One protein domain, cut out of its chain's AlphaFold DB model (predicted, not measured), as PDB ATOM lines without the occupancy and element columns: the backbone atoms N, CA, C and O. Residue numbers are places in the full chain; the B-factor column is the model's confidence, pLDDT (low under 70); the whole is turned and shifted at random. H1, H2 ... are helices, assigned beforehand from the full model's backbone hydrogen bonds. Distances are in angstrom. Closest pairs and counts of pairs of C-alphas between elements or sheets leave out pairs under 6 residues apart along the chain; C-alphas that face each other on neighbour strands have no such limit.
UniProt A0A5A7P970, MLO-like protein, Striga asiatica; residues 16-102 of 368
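AT A GLANCE: This is residues 16 to 102 of the 368 residues of the protein "MLO-like protein" of Striga asiatica (UniProt A0A5A7P970). Two long helices form a narrow, uneven V: H1 runs to a tight turn, and the much longer H2 folds back beside it, touching it near the turn. Past a kink near residue 77, H2 runs on alone, and residues 75 to 102 stick out as a long free arm. The printed part has 87 residues with two named helices, H1 then H2, and no named strand; the class is all helix. The whole is extended, with a radius of gyration of the C-alphas of 23.3 A, and spans 78 by 30 by 8 A, a rod.

IN THESE COORDINATES: H1, residues 16 to 45, begins at C-alpha 16 at (26.390, 35.093, 109.522) and measures 43.3 A from first to last C-alpha. H2, residues 49 to 101, measures 72.4 A, from C-alpha 49 at (36.778, -8.391, 108.367) to C-alpha 101 at (-18.932, 36.603, 97.459).

HOW THE PARTS SIT: H1 and H2 form a helical hairpin, running opposite ways at a shallow tilt of 22 degrees. They touch through residues 36 to 44 of H1 and 49 to 59 of H2 alone, and their closest C-alphas, those of Gly 40 and Tyr 52, are 6.0 A apart. Their centres are 23.2 A apart. H2 has a kink of 28 degrees near residue 77. In H1 every O i to N i+4 pair is within hydrogen-bond range; in H2, 46 of 49 are.

THE WHOLE: The two C-alphas farthest apart, those of Asn 47 and Phe 100, are 78.0 A apart. Without residues 75 to 102, which stand free, the body has 59 residues and spans 47 by 18 by 6 A. The printed part has no cut, and the link from H1 to H2, of 3 residues, is tight. The mean pLDDT of the printed part is 72.5; 31 residues are under 70, among them residues 81 to 102.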
ATOM      1  N   TRP A  16      25.376  35.570 108.576       70.12
ATOM      2  CA  TRP A  16      26.390  35.093 109.522       70.12
ATOM      3  C   TRP A  16      25.864  34.039 110.512       70.12
ATOM      4  O   TRP A  16      26.621  33.145 110.880       70.12
ATOM      5  N   VAL A  17      24.583  34.070 110.906       68.31
ATOM      6  CA  VAL A  17      23.990  33.025 111.770       68.31
ATOM      7  C   VAL A  17      23.900  31.709 111.003       68.31
ATOM      8  O   VAL A  17      24.303  30.667 111.515       68.31
ATOM      9  N   ILE A  18      23.441  31.767 109.749       63.06
ATOM     10  CA  ILE A  18      23.373  30.602 108.856       63.06
ATOM     11  C   ILE A  18      24.784  30.033 108.635       63.06
ATOM     12  O   ILE A  18      24.988  28.830 108.781       63.06
ATOM     13  N   ALA A  19      25.777  30.893 108.382       69.75
ATOM     14  CA  ALA A  19      27.171  30.481 108.220       69.75
ATOM     15  C   ALA A  19      27.750  29.797 109.476       69.75
ATOM     16  O   ALA A  19      28.417  28.772 109.344       69.75
ATOM     17  N   ILE A  20      27.469  30.306 110.684       72.31
ATOM     18  CA  ILE A  20      27.889  29.669 111.947       72.31
ATOM     19  C   ILE A  20      27.241  28.289 112.113       72.31
ATOM     20  O   ILE A  20      27.938  27.326 112.431       72.31
ATOM     21  N   VAL A  21      25.934  28.163 111.863       70.75
ATOM     22  CA  VAL A  21      25.227  26.874 111.967       70.75
ATOM     23  C   VAL A  21      25.788  25.862 110.962       70.75
ATOM     24  O   VAL A  21      26.118  24.741 111.348       70.75
ATOM     25  N   CYS A  22      26.000  26.260 109.704       67.69
ATOM     26  CA  CYS A  22      26.643  25.410 108.700       67.69
ATOM     27  C   CYS A  22      28.073  25.004 109.098       67.69
ATOM     28  O   CYS A  22      28.438  23.842 108.931       67.69
ATOM     29  N   PHE A  23      28.870  25.918 109.663       78.50
ATOM     30  CA  PHE A  23      30.229  25.619 110.124       78.50
ATOM     31  C   PHE A  23      30.240  24.588 111.265       78.50
ATOM     32  O   PHE A  23      31.018  23.635 111.221       78.50
ATOM     33  N   ILE A  24      29.341  24.728 112.246       74.94
ATOM     34  CA  ILE A  24      29.182  23.768 113.351       74.94
ATOM     35  C   ILE A  24      28.779  22.386 112.817       74.94
ATOM     36  O   ILE A  24      29.371  21.384 113.217       74.94
ATOM     37  N   ILE A  25      27.825  22.322 111.882       72.62
ATOM     38  CA  ILE A  25      27.382  21.060 111.269       72.62
ATOM     39  C   ILE A  25      28.542  20.376 110.533       72.62
ATOM     40  O   ILE A  25      28.834  19.215 110.816       72.62
ATOM     41  N   VAL A  26      29.259  21.093 109.660       78.81
ATOM     42  CA  VAL A  26      30.416  20.549 108.919       78.81
ATOM     43  C   VAL A  26      31.521  20.071 109.868       78.81
ATOM     44  O   VAL A  26      32.100  19.006 109.654       78.81
ATOM     45  N   PHE A  27      31.790  20.807 110.949       80.69
ATOM     46  CA  PHE A  27      32.771  20.413 111.961       80.69
ATOM     47  C   PHE A  27      32.380  19.108 112.677       80.69
ATOM     48  O   PHE A  27      33.219  18.219 112.840       80.69
ATOM     49  N   ILE A  28      31.102  18.946 113.037       78.94
ATOM     50  CA  ILE A  28      30.575  17.707 113.633       78.94
ATOM     51  C   ILE A  28      30.654  16.541 112.632       78.94
ATOM     52  O   ILE A  28      31.109  15.458 113.007       78.94
ATOM     53  N   SER A  29      30.299  16.752 111.359       76.69
ATOM     54  CA  SER A  29      30.426  15.731 110.306       76.69
ATOM     55  C   SER A  29      31.872  15.250 110.128       76.69
ATOM     56  O   SER A  29      32.113  14.045 110.070       76.69
ATOM     57  N   LEU A  30      32.848  16.167 110.120       79.75
ATOM     58  CA  LEU A  30      34.276  15.833 110.020       79.75
ATOM     59  C   LEU A  30      34.799  15.064 111.247       79.75
ATOM     60  O   LEU A  30      35.670  14.201 111.112       79.75
ATOM     61  N   ILE A  31      34.276  15.345 112.446       81.75
ATOM     62  CA  ILE A  31      34.589  14.567 113.656       81.75
ATOM     63  C   ILE A  31      33.995  13.158 113.557       81.75
ATOM     64  O   ILE A  31      34.707  12.184 113.813       81.75
ATOM     65  N   ALA A  32      32.729  13.035 113.146       78.94
ATOM     66  CA  ALA A  32      32.053  11.749 112.992       78.94
ATOM     67  C   ALA A  32      32.757  10.849 111.962       78.94
ATOM     68  O   ALA A  32      33.026   9.681 112.245       78.94
ATOM     69  N   GLU A  33      33.147  11.398 110.806       80.06
ATOM     70  CA  GLU A  33      33.899  10.655 109.791       80.06
ATOM     71  C   GLU A  33      35.253  10.163 110.325       80.06
ATOM     72  O   GLU A  33      35.594   8.985 110.167       80.06
ATOM     73  N   ARG A  34      36.017  11.031 111.004       80.50
ATOM     74  CA  ARG A  34      37.306  10.657 111.609       80.50
ATOM     75  C   ARG A  34      37.147   9.578 112.682       80.50
ATOM     76  O   ARG A  34      37.985   8.679 112.752       80.50
ATOM     77  N   ALA A  35      36.086   9.638 113.488       79.31
ATOM     78  CA  ALA A  35      35.780   8.621 114.490       79.31
ATOM     79  C   ALA A  35      35.465   7.260 113.843       79.31
ATOM     80  O   ALA A  35      36.070   6.256 114.218       79.31
ATOM     81  N   LEU A  36      34.601   7.232 112.821       77.88
ATOM     82  CA  LEU A  36      34.252   6.023 112.062       77.88
ATOM     83  C   LEU A  36      35.469   5.399 111.357       77.88
ATOM     84  O   LEU A  36      35.689   4.193 111.454       77.88
ATOM     85  N   HIS A  37      36.321   6.208 110.725       81.00
ATOM     86  CA  HIS A  37      37.563   5.736 110.101       81.00
ATOM     87  C   HIS A  37      38.573   5.176 111.127       81.00
ATOM     88  O   HIS A  37      39.224   4.159 110.871       81.00
ATOM     89  N   ASN A  38      38.680   5.784 112.314       79.88
ATOM     90  CA  ASN A  38      39.525   5.262 113.393       79.88
ATOM     91  C   ASN A  38      38.967   3.955 113.991       79.88
ATOM     92  O   ASN A  38      39.745   3.044 114.283       79.88
ATOM     93  N   LEU A  39      37.640   3.822 114.110       79.12
ATOM     94  CA  LEU A  39      36.972   2.572 114.495       79.12
ATOM     95  C   LEU A  39      37.223   1.460 113.467       79.12
ATOM     96  O   LEU A  39      37.627   0.365 113.854       79.12
ATOM     97  N   GLY A  40      37.096   1.749 112.168       79.69
ATOM     98  CA  GLY A  40      37.424   0.803 111.095       79.69
ATOM     99  C   GLY A  40      38.869   0.297 111.179       79.69
ATOM    100  O   GLY A  40      39.115  -0.910 111.145       79.69
ATOM    101  N   LYS A  41      39.840   1.195 111.412       80.12
ATOM    102  CA  LYS A  41      41.241   0.806 111.665       80.12
ATOM    103  C   LYS A  41      41.416  -0.042 112.930       80.12
ATOM    104  O   LYS A  41      42.266  -0.932 112.943       80.12
ATOM    105  N   CYS A  42      40.621   0.194 113.974       79.25
ATOM    106  CA  CYS A  42      40.642  -0.612 115.195       79.25
ATOM    107  C   CYS A  42      40.117  -2.040 114.953       79.25
ATOM    108  O   CYS A  42      40.775  -3.002 115.352       79.25
ATOM    109  N   PHE A  43      39.002  -2.197 114.231       75.19
ATOM    110  CA  PHE A  43      38.459  -3.516 113.880       75.19
ATOM    111  C   PHE A  43      39.350  -4.290 112.908       75.19
ATOM    112  O   PHE A  43      39.597  -5.476 113.127       75.19
ATOM    113  N   LYS A  44      39.945  -3.615 111.916       73.25
ATOM    114  CA  LYS A  44      40.941  -4.231 111.028       73.25
ATOM    115  C   LYS A  44      42.176  -4.721 111.797       73.25
ATOM    116  O   LYS A  44      42.670  -5.811 111.535       73.25
ATOM    117  N   ARG A  45      42.616  -3.989 112.831       76.44
ATOM    118  CA  ARG A  45      43.691  -4.428 113.748       76.44
ATOM    119  C   ARG A  45      43.290  -5.600 114.665       76.44
ATOM    120  O   ARG A  45      44.172  -6.249 115.219       76.44
ATOM    121  N   LYS A  46      41.992  -5.891 114.807       80.00
ATOM    122  CA  LYS A  46      41.455  -7.090 115.478       80.00
ATOM    123  C   LYS A  46      41.173  -8.266 114.529       80.00
ATOM    124  O   LYS A  46      40.723  -9.301 115.007       80.00
ATOM    125  N   ASN A  47      41.455  -8.128 113.228       73.81
ATOM    126  CA  ASN A  47      41.270  -9.175 112.217       73.81
ATOM    127  C   ASN A  47      39.814  -9.700 112.121       73.81
ATOM    128  O   ASN A  47      39.578 -10.904 112.019       73.81
ATOM    129  N   GLN A  48      38.833  -8.788 112.201       73.81
ATOM    130  CA  GLN A  48      37.394  -9.081 112.097       73.81
ATOM    131  C   GLN A  48      36.786  -8.452 110.832       73.81
ATOM    132  O   GLN A  48      36.031  -7.481 110.910       73.81
ATOM    133  N   ASP A  49      37.123  -8.995 109.662       76.94
ATOM    134  CA  ASP A  49      36.778  -8.391 108.367       76.94
ATOM    135  C   ASP A  49      35.259  -8.300 108.117       76.94
ATOM    136  O   ASP A  49      34.774  -7.276 107.640       76.94
ATOM    137  N   SER A  50      34.479  -9.293 108.555       78.50
ATOM    138  CA  SER A  50      33.009  -9.280 108.438       78.50
ATOM    139  C   SER A  50      32.328  -8.172 109.251       78.50
ATOM    140  O   SER A  50      31.249  -7.708 108.885       78.50
ATOM    141  N   LEU A  51      32.949  -7.708 110.344       75.12
ATOM    142  CA  LEU A  51      32.442  -6.566 111.108       75.12
ATOM    143  C   LEU A  51      32.903  -5.227 110.511       75.12
ATOM    144  O   LEU A  51      32.228  -4.217 110.683       75.12
ATOM    145  N   TYR A  52      34.034  -5.219 109.800       79.62
ATOM    146  CA  TYR A  52      34.504  -4.059 109.044       79.62
ATOM    147  C   TYR A  52      33.574  -3.773 107.853       79.62
ATOM    148  O   TYR A  52      33.125  -2.641 107.699       79.62
ATOM    149  N   GLU A  53      33.194  -4.803 107.090       79.69
ATOM    150  CA  GLU A  53      32.216  -4.710 105.993       79.69
ATOM    151  C   GLU A  53      30.845  -4.200 106.484       79.69
ATOM    152  O   GLU A  53      30.269  -3.271 105.913       79.69
ATOM    153  N   ALA A  54      30.354  -4.732 107.609       81.06
ATOM    154  CA  ALA A  54      29.127  -4.245 108.242       81.06
ATOM    155  C   ALA A  54      29.237  -2.778 108.709       81.06
ATOM    156  O   ALA A  54      28.270  -2.021 108.595       81.06
ATOM    157  N   LEU A  55      30.402  -2.356 109.215       78.00
ATOM    158  CA  LEU A  55      30.647  -0.983 109.665       78.00
ATOM    159  C   LEU A  55      30.727   0.011 108.497       78.00
ATOM    160  O   LEU A  55      30.202   1.117 108.622       78.00
ATOM    161  N   GLU A  56      31.344  -0.358 107.370       78.94
ATOM    162  CA  GLU A  56      31.349   0.477 106.162       78.94
ATOM    163  C   GLU A  56      29.936   0.633 105.593       78.94
ATOM    164  O   GLU A  56      29.509   1.760 105.342       78.94
ATOM    165  N   LYS A  57      29.148  -0.447 105.532       79.81
ATOM    166  CA  LYS A  57      27.746  -0.368 105.102       79.81
ATOM    167  C   LYS A  57      26.902   0.541 106.006       79.81
ATOM    168  O   LYS A  57      26.154   1.381 105.516       79.81
ATOM    169  N   VAL A  58      27.062   0.444 107.330       81.31
ATOM    170  CA  VAL A  58      26.390   1.355 108.279       81.31
ATOM    171  C   VAL A  58      26.899   2.800 108.149       81.31
ATOM    172  O   VAL A  58      26.110   3.728 108.321       81.31
ATOM    173  N   LYS A  59      28.179   3.026 107.808       81.94
ATOM    174  CA  LYS A  59      28.728   4.369 107.535       81.94
ATOM    175  C   LYS A  59      28.032   5.021 106.336       81.94
ATOM    176  O   LYS A  59      27.701   6.202 106.420       81.94
ATOM    177  N   GLU A  60      27.828   4.286 105.244       79.56
ATOM    178  CA  GLU A  60      27.195   4.807 104.023       79.56
ATOM    179  C   GLU A  60      25.724   5.176 104.257       79.56
ATOM    180  O   GLU A  60      25.334   6.319 104.009       79.56
ATOM    181  N   GLU A  61      24.938   4.265 104.838       81.38
ATOM    182  CA  GLU A  61      23.525   4.505 105.179       81.38
ATOM    183  C   GLU A  61      23.366   5.698 106.144       81.38
ATOM    184  O   GLU A  61      22.511   6.566 105.954       81.38
ATOM    185  N   LEU A  62      24.232   5.803 107.161       79.50
ATOM    186  CA  LEU A  62      24.209   6.911 108.121       79.50
ATOM    187  C   LEU A  62      24.609   8.253 107.482       79.50
ATOM    188  O   LEU A  62      24.061   9.295 107.849       79.50
ATOM    189  N   MET A  63      25.533   8.246 106.517       79.12
ATOM    190  CA  MET A  63      25.918   9.443 105.760       79.12
ATOM    191  C   MET A  63      24.772   9.923 104.858       79.12
ATOM    192  O   MET A  63      24.492  11.123 104.808       79.12
ATOM    193  N   LEU A  64      24.066   8.993 104.209       77.00
ATOM    194  CA  LEU A  64      22.900   9.271 103.370       77.00
ATOM    195  C   LEU A  64      21.726   9.824 104.199       77.00
ATOM    196  O   LEU A  64      21.157  10.859 103.846       77.00
ATOM    197  N   LEU A  65      21.416   9.209 105.345       78.75
ATOM    198  CA  LEU A  65      20.411   9.712 106.291       78.75
ATOM    199  C   LEU A  65      20.787  11.093 106.857       78.75
ATOM    200  O   LEU A  65      19.929  11.972 106.964       78.75
ATOM    201  N   GLY A  66      22.068  11.312 107.170       81.81
ATOM    202  CA  GLY A  66      22.587  12.611 107.602       81.81
ATOM    203  C   GLY A  66      22.406  13.701 106.543       81.81
ATOM    204  O   GLY A  66      21.955  14.802 106.866       81.81
ATOM    205  N   PHE A  67      22.679  13.385 105.273       73.81
ATOM    206  CA  PHE A  67      22.468  14.300 104.150       73.81
ATOM    207  C   PHE A  67      20.984  14.641 103.950       73.81
ATOM    208  O   PHE A  67      20.644  15.820 103.851       73.81
ATOM    209  N   ILE A  68      20.091  13.644 103.963       79.25
ATOM    210  CA  ILE A  68      18.638  13.867 103.850       79.25
ATOM    211  C   ILE A  68      18.124  14.725 105.016       79.25
ATOM    212  O   ILE A  68      17.361  15.662 104.790       79.25
ATOM    213  N   SER A  69      18.569  14.465 106.249       77.44
ATOM    214  CA  SER A  69      18.180  15.234 107.440       77.44
ATOM    215  C   SER A  69      18.641  16.698 107.377       77.44
ATOM    216  O   SER A  69      17.854  17.615 107.630       77.44
ATOM    217  N   LEU A  70      19.889  16.939 106.958       73.50
ATOM    218  CA  LEU A  70      20.434  18.282 106.742       73.50
ATOM    219  C   LEU A  70      19.635  19.025 105.664       73.50
ATOM    220  O   LEU A  70      19.200  20.157 105.883       73.50
ATOM    221  N   LEU A  71      19.395  18.370 104.526       68.88
ATOM    222  CA  LEU A  71      18.660  18.931 103.397       68.88
ATOM    223  C   LEU A  71      17.219  19.279 103.803       68.88
ATOM    224  O   LEU A  71      16.789  20.415 103.603       68.88
ATOM    225  N   MET A  72      16.513  18.365 104.476       71.25
ATOM    226  CA  MET A  72      15.182  18.616 105.042       71.25
ATOM    227  C   MET A  72      15.181  19.789 106.025       71.25
ATOM    228  O   MET A  72      14.295  20.633 105.940       71.25
ATOM    229  N   THR A  73      16.180  19.901 106.904       70.81
ATOM    230  CA  THR A  73      16.275  20.992 107.892       70.81
ATOM    231  C   THR A  73      16.464  22.359 107.221       70.81
ATOM    232  O   THR A  73      15.812  23.332 107.599       70.81
ATOM    233  N   VAL A  74      17.312  22.446 106.187       70.00
ATOM    234  CA  VAL A  74      17.517  23.688 105.416       70.00
ATOM    235  C   VAL A  74      16.251  24.067 104.643       70.00
ATOM    236  O   VAL A  74      15.814  25.220 104.699       70.00
ATOM    237  N   PHE A  75      15.614  23.106 103.969       70.19
ATOM    238  CA  PHE A  75      14.365  23.361 103.252       70.19
ATOM    239  C   PHE A  75      13.189  23.663 104.190       70.19
ATOM    240  O   PHE A  75      12.331  24.456 103.815       70.19
ATOM    241  N   GLN A  76      13.144  23.122 105.412       68.88
ATOM    242  CA  GLN A  76      12.065  23.365 106.377       68.88
ATOM    243  C   GLN A  76      11.903  24.855 106.707       68.88
ATOM    244  O   GLN A  76      10.775  25.344 106.761       68.88
ATOM    245  N   VAL A  77      13.002  25.604 106.856       66.56
ATOM    246  CA  VAL A  77      12.953  27.062 107.083       66.56
ATOM    247  C   VAL A  77      12.329  27.784 105.882       66.56
ATOM    248  O   VAL A  77      11.481  28.661 106.054       66.56
ATOM    249  N   VAL A  78      12.690  27.376 104.661       65.12
ATOM    250  CA  VAL A  78      12.145  27.939 103.413       65.12
ATOM    251  C   VAL A  78      10.665  27.582 103.245       65.12
ATOM    252  O   VAL A  78       9.866  28.459 102.931       65.12
ATOM    253  N   TYR A  79      10.273  26.333 103.515       69.12
ATOM    254  CA  TYR A  79       8.877  25.888 103.475       69.12
ATOM    255  C   TYR A  79       8.009  26.602 104.514       69.12
ATOM    256  O   TYR A  79       6.900  27.006 104.180       69.12
ATOM    257  N   VAL A  80       8.496  26.811 105.742       71.12
ATOM    258  CA  VAL A  80       7.759  27.562 106.774       71.12
ATOM    259  C   VAL A  80       7.617  29.033 106.382       71.12
ATOM    260  O   VAL A  80       6.521  29.576 106.494       71.12
ATOM    261  N   PHE A  81       8.668  29.674 105.858       66.00
ATOM    262  CA  PHE A  81       8.580  31.061 105.386       66.00
ATOM    263  C   PHE A  81       7.646  31.209 104.172       66.00
ATOM    264  O   PHE A  81       6.835  32.138 104.120       66.00
ATOM    265  N   PHE A  82       7.701  30.271 103.222       67.75
ATOM    266  CA  PHE A  82       6.789  30.223 102.079       67.75
ATOM    267  C   PHE A  82       5.343  29.974 102.524       67.75
ATOM    268  O   PHE A  82       4.453  30.681 102.069       67.75
ATOM    269  N   CYS A  83       5.109  29.048 103.460       63.72
ATOM    270  CA  CYS A  83       3.788  28.742 104.013       63.72
ATOM    271  C   CYS A  83       3.205  29.919 104.812       63.72
ATOM    272  O   CYS A  83       2.047  30.278 104.626       63.72
ATOM    273  N   ALA A  84       4.009  30.596 105.638       68.31
ATOM    274  CA  ALA A  84       3.591  31.829 106.305       68.31
ATOM    275  C   ALA A  84       3.237  32.924 105.282       68.31
ATOM    276  O   ALA A  84       2.196  33.569 105.399       68.31
ATOM    277  N   SER A  85       4.051  33.083 104.234       59.88
ATOM    278  CA  SER A  85       3.793  34.038 103.151       59.88
ATOM    279  C   SER A  85       2.505  33.711 102.388       59.88
ATOM    280  O   SER A  85       1.682  34.601 102.178       59.88
ATOM    281  N   THR A  86       2.281  32.450 102.003       61.06
ATOM    282  CA  THR A  86       1.062  32.020 101.297       61.06
ATOM    283  C   THR A  86      -0.165  32.011 102.199       61.06
ATOM    284  O   THR A  86      -1.256  32.237 101.689       61.06
ATOM    285  N   MET A  87      -0.020  31.837 103.514       63.56
ATOM    286  CA  MET A  87      -1.115  31.962 104.479       63.56
ATOM    287  C   MET A  87      -1.490  33.428 104.738       63.56
ATOM    288  O   MET A  87      -2.674  33.731 104.830       63.56
ATOM    289  N   VAL A  88      -0.531  34.361 104.769       66.12
ATOM    290  CA  VAL A  88      -0.824  35.805 104.863       66.12
ATOM    291  C   VAL A  88      -1.421  36.330 103.554       66.12
ATOM    292  O   VAL A  88      -2.507  36.907 103.563       66.12
ATOM    293  N   LEU A  89      -0.782  36.073 102.408       58.81
ATOM    294  CA  LEU A  89      -1.322  36.439 101.090       58.81
ATOM    295  C   LEU A  89      -2.639  35.709 100.789       58.81
ATOM    296  O   LEU A  89      -3.516  36.272 100.140       58.81
ATOM    297  N   GLY A  90      -2.786  34.470 101.256       64.00
ATOM    298  CA  GLY A  90      -3.994  33.656 101.136       64.00
ATOM    299  C   GLY A  90      -5.120  34.136 102.040       64.00
ATOM    300  O   GLY A  90      -6.251  34.191 101.582       64.00
ATOM    301  N   GLY A  91      -4.825  34.561 103.271       63.59
ATOM    302  CA  GLY A  91      -5.790  35.162 104.193       63.59
ATOM    303  C   GLY A  91      -6.277  36.529 103.710       63.59
ATOM    304  O   GLY A  91      -7.479  36.778 103.696       63.59
ATOM    305  N   ILE A  92      -5.368  37.374 103.206       60.19
ATOM    306  CA  ILE A  92      -5.724  38.648 102.559       60.19
ATOM    307  C   ILE A  92      -6.597  38.387 101.325       60.19
ATOM    308  O   ILE A  92      -7.632  39.027 101.175       60.19
ATOM    309  N   LYS A  93      -6.246  37.410 100.474       59.44
ATOM    310  CA  LYS A  93      -7.094  37.000  99.341       59.44
ATOM    311  C   LYS A  93      -8.441  36.437  99.799       59.44
ATOM    312  O   LYS A  93      -9.451  36.777  99.201       59.44
ATOM    313  N   ALA A  94      -8.486  35.612 100.841       60.00
ATOM    314  CA  ALA A  94      -9.723  35.026 101.348       60.00
ATOM    315  C   ALA A  94     -10.678  36.104 101.878       60.00
ATOM    316  O   ALA A  94     -11.852  36.076 101.526       60.00
ATOM    317  N   ALA A  95     -10.176  37.090 102.629       59.34
ATOM    318  CA  ALA A  95     -10.951  38.260 103.039       59.34
ATOM    319  C   ALA A  95     -11.418  39.082 101.821       59.34
ATOM    320  O   ALA A  95     -12.607  39.321 101.655       59.34
ATOM    321  N   PHE A  96     -10.510  39.416 100.902       61.22
ATOM    322  CA  PHE A  96     -10.804  40.185  99.684       61.22
ATOM    323  C   PHE A  96     -11.855  39.515  98.775       61.22
ATOM    324  O   PHE A  96     -12.694  40.191  98.190       61.22
ATOM    325  N   PHE A  97     -11.854  38.182  98.674       59.75
ATOM    326  CA  PHE A  97     -12.893  37.433  97.959       59.75
ATOM    327  C   PHE A  97     -14.172  37.239  98.796       59.75
ATOM    328  O   PHE A  97     -15.261  37.220  98.218       59.75
ATOM    329  N   LYS A  98     -14.098  37.156 100.133       63.41
ATOM    330  CA  LYS A  98     -15.279  37.115 101.016       63.41
ATOM    331  C   LYS A  98     -16.060  38.432 100.970       63.41
ATOM    332  O   LYS A  98     -17.276  38.383 100.796       63.41
ATOM    333  N   GLN A  99     -15.375  39.573 100.944       62.28
ATOM    334  CA  GLN A  99     -15.934  40.911 100.707       62.28
ATOM    335  C   GLN A  99     -16.806  40.988  99.435       62.28
ATOM    336  O   GLN A  99     -17.729  41.804  99.357       62.28
ATOM    337  N   PHE A 100     -16.540  40.135  98.440       64.56
ATOM    338  CA  PHE A 100     -17.264  40.086  97.166       64.56
ATOM    339  C   PHE A 100     -18.331  38.983  97.082       64.56
ATOM    340  O   PHE A 100     -19.398  39.225  96.522       64.56
ATOM    341  N   TYR A 101     -18.070  37.789  97.627       56.62
ATOM    342  CA  TYR A 101     -18.932  36.603  97.459       56.62
ATOM    343  C   TYR A 101     -19.710  36.177  98.716       56.62
ATOM    344  O   TYR A 101     -20.611  35.348  98.618       56.62
ATOM    345  N   GLY A 102     -19.371  36.708  99.893       62.09
ATOM    346  CA  GLY A 102     -19.893  36.247 101.186       62.09
ATOM    347  C   GLY A 102     -19.900  37.329 102.265       62.09
ATOM    348  O   GLY A 102     -19.669  37.029 103.433       62.09
TER     349      GLY A 102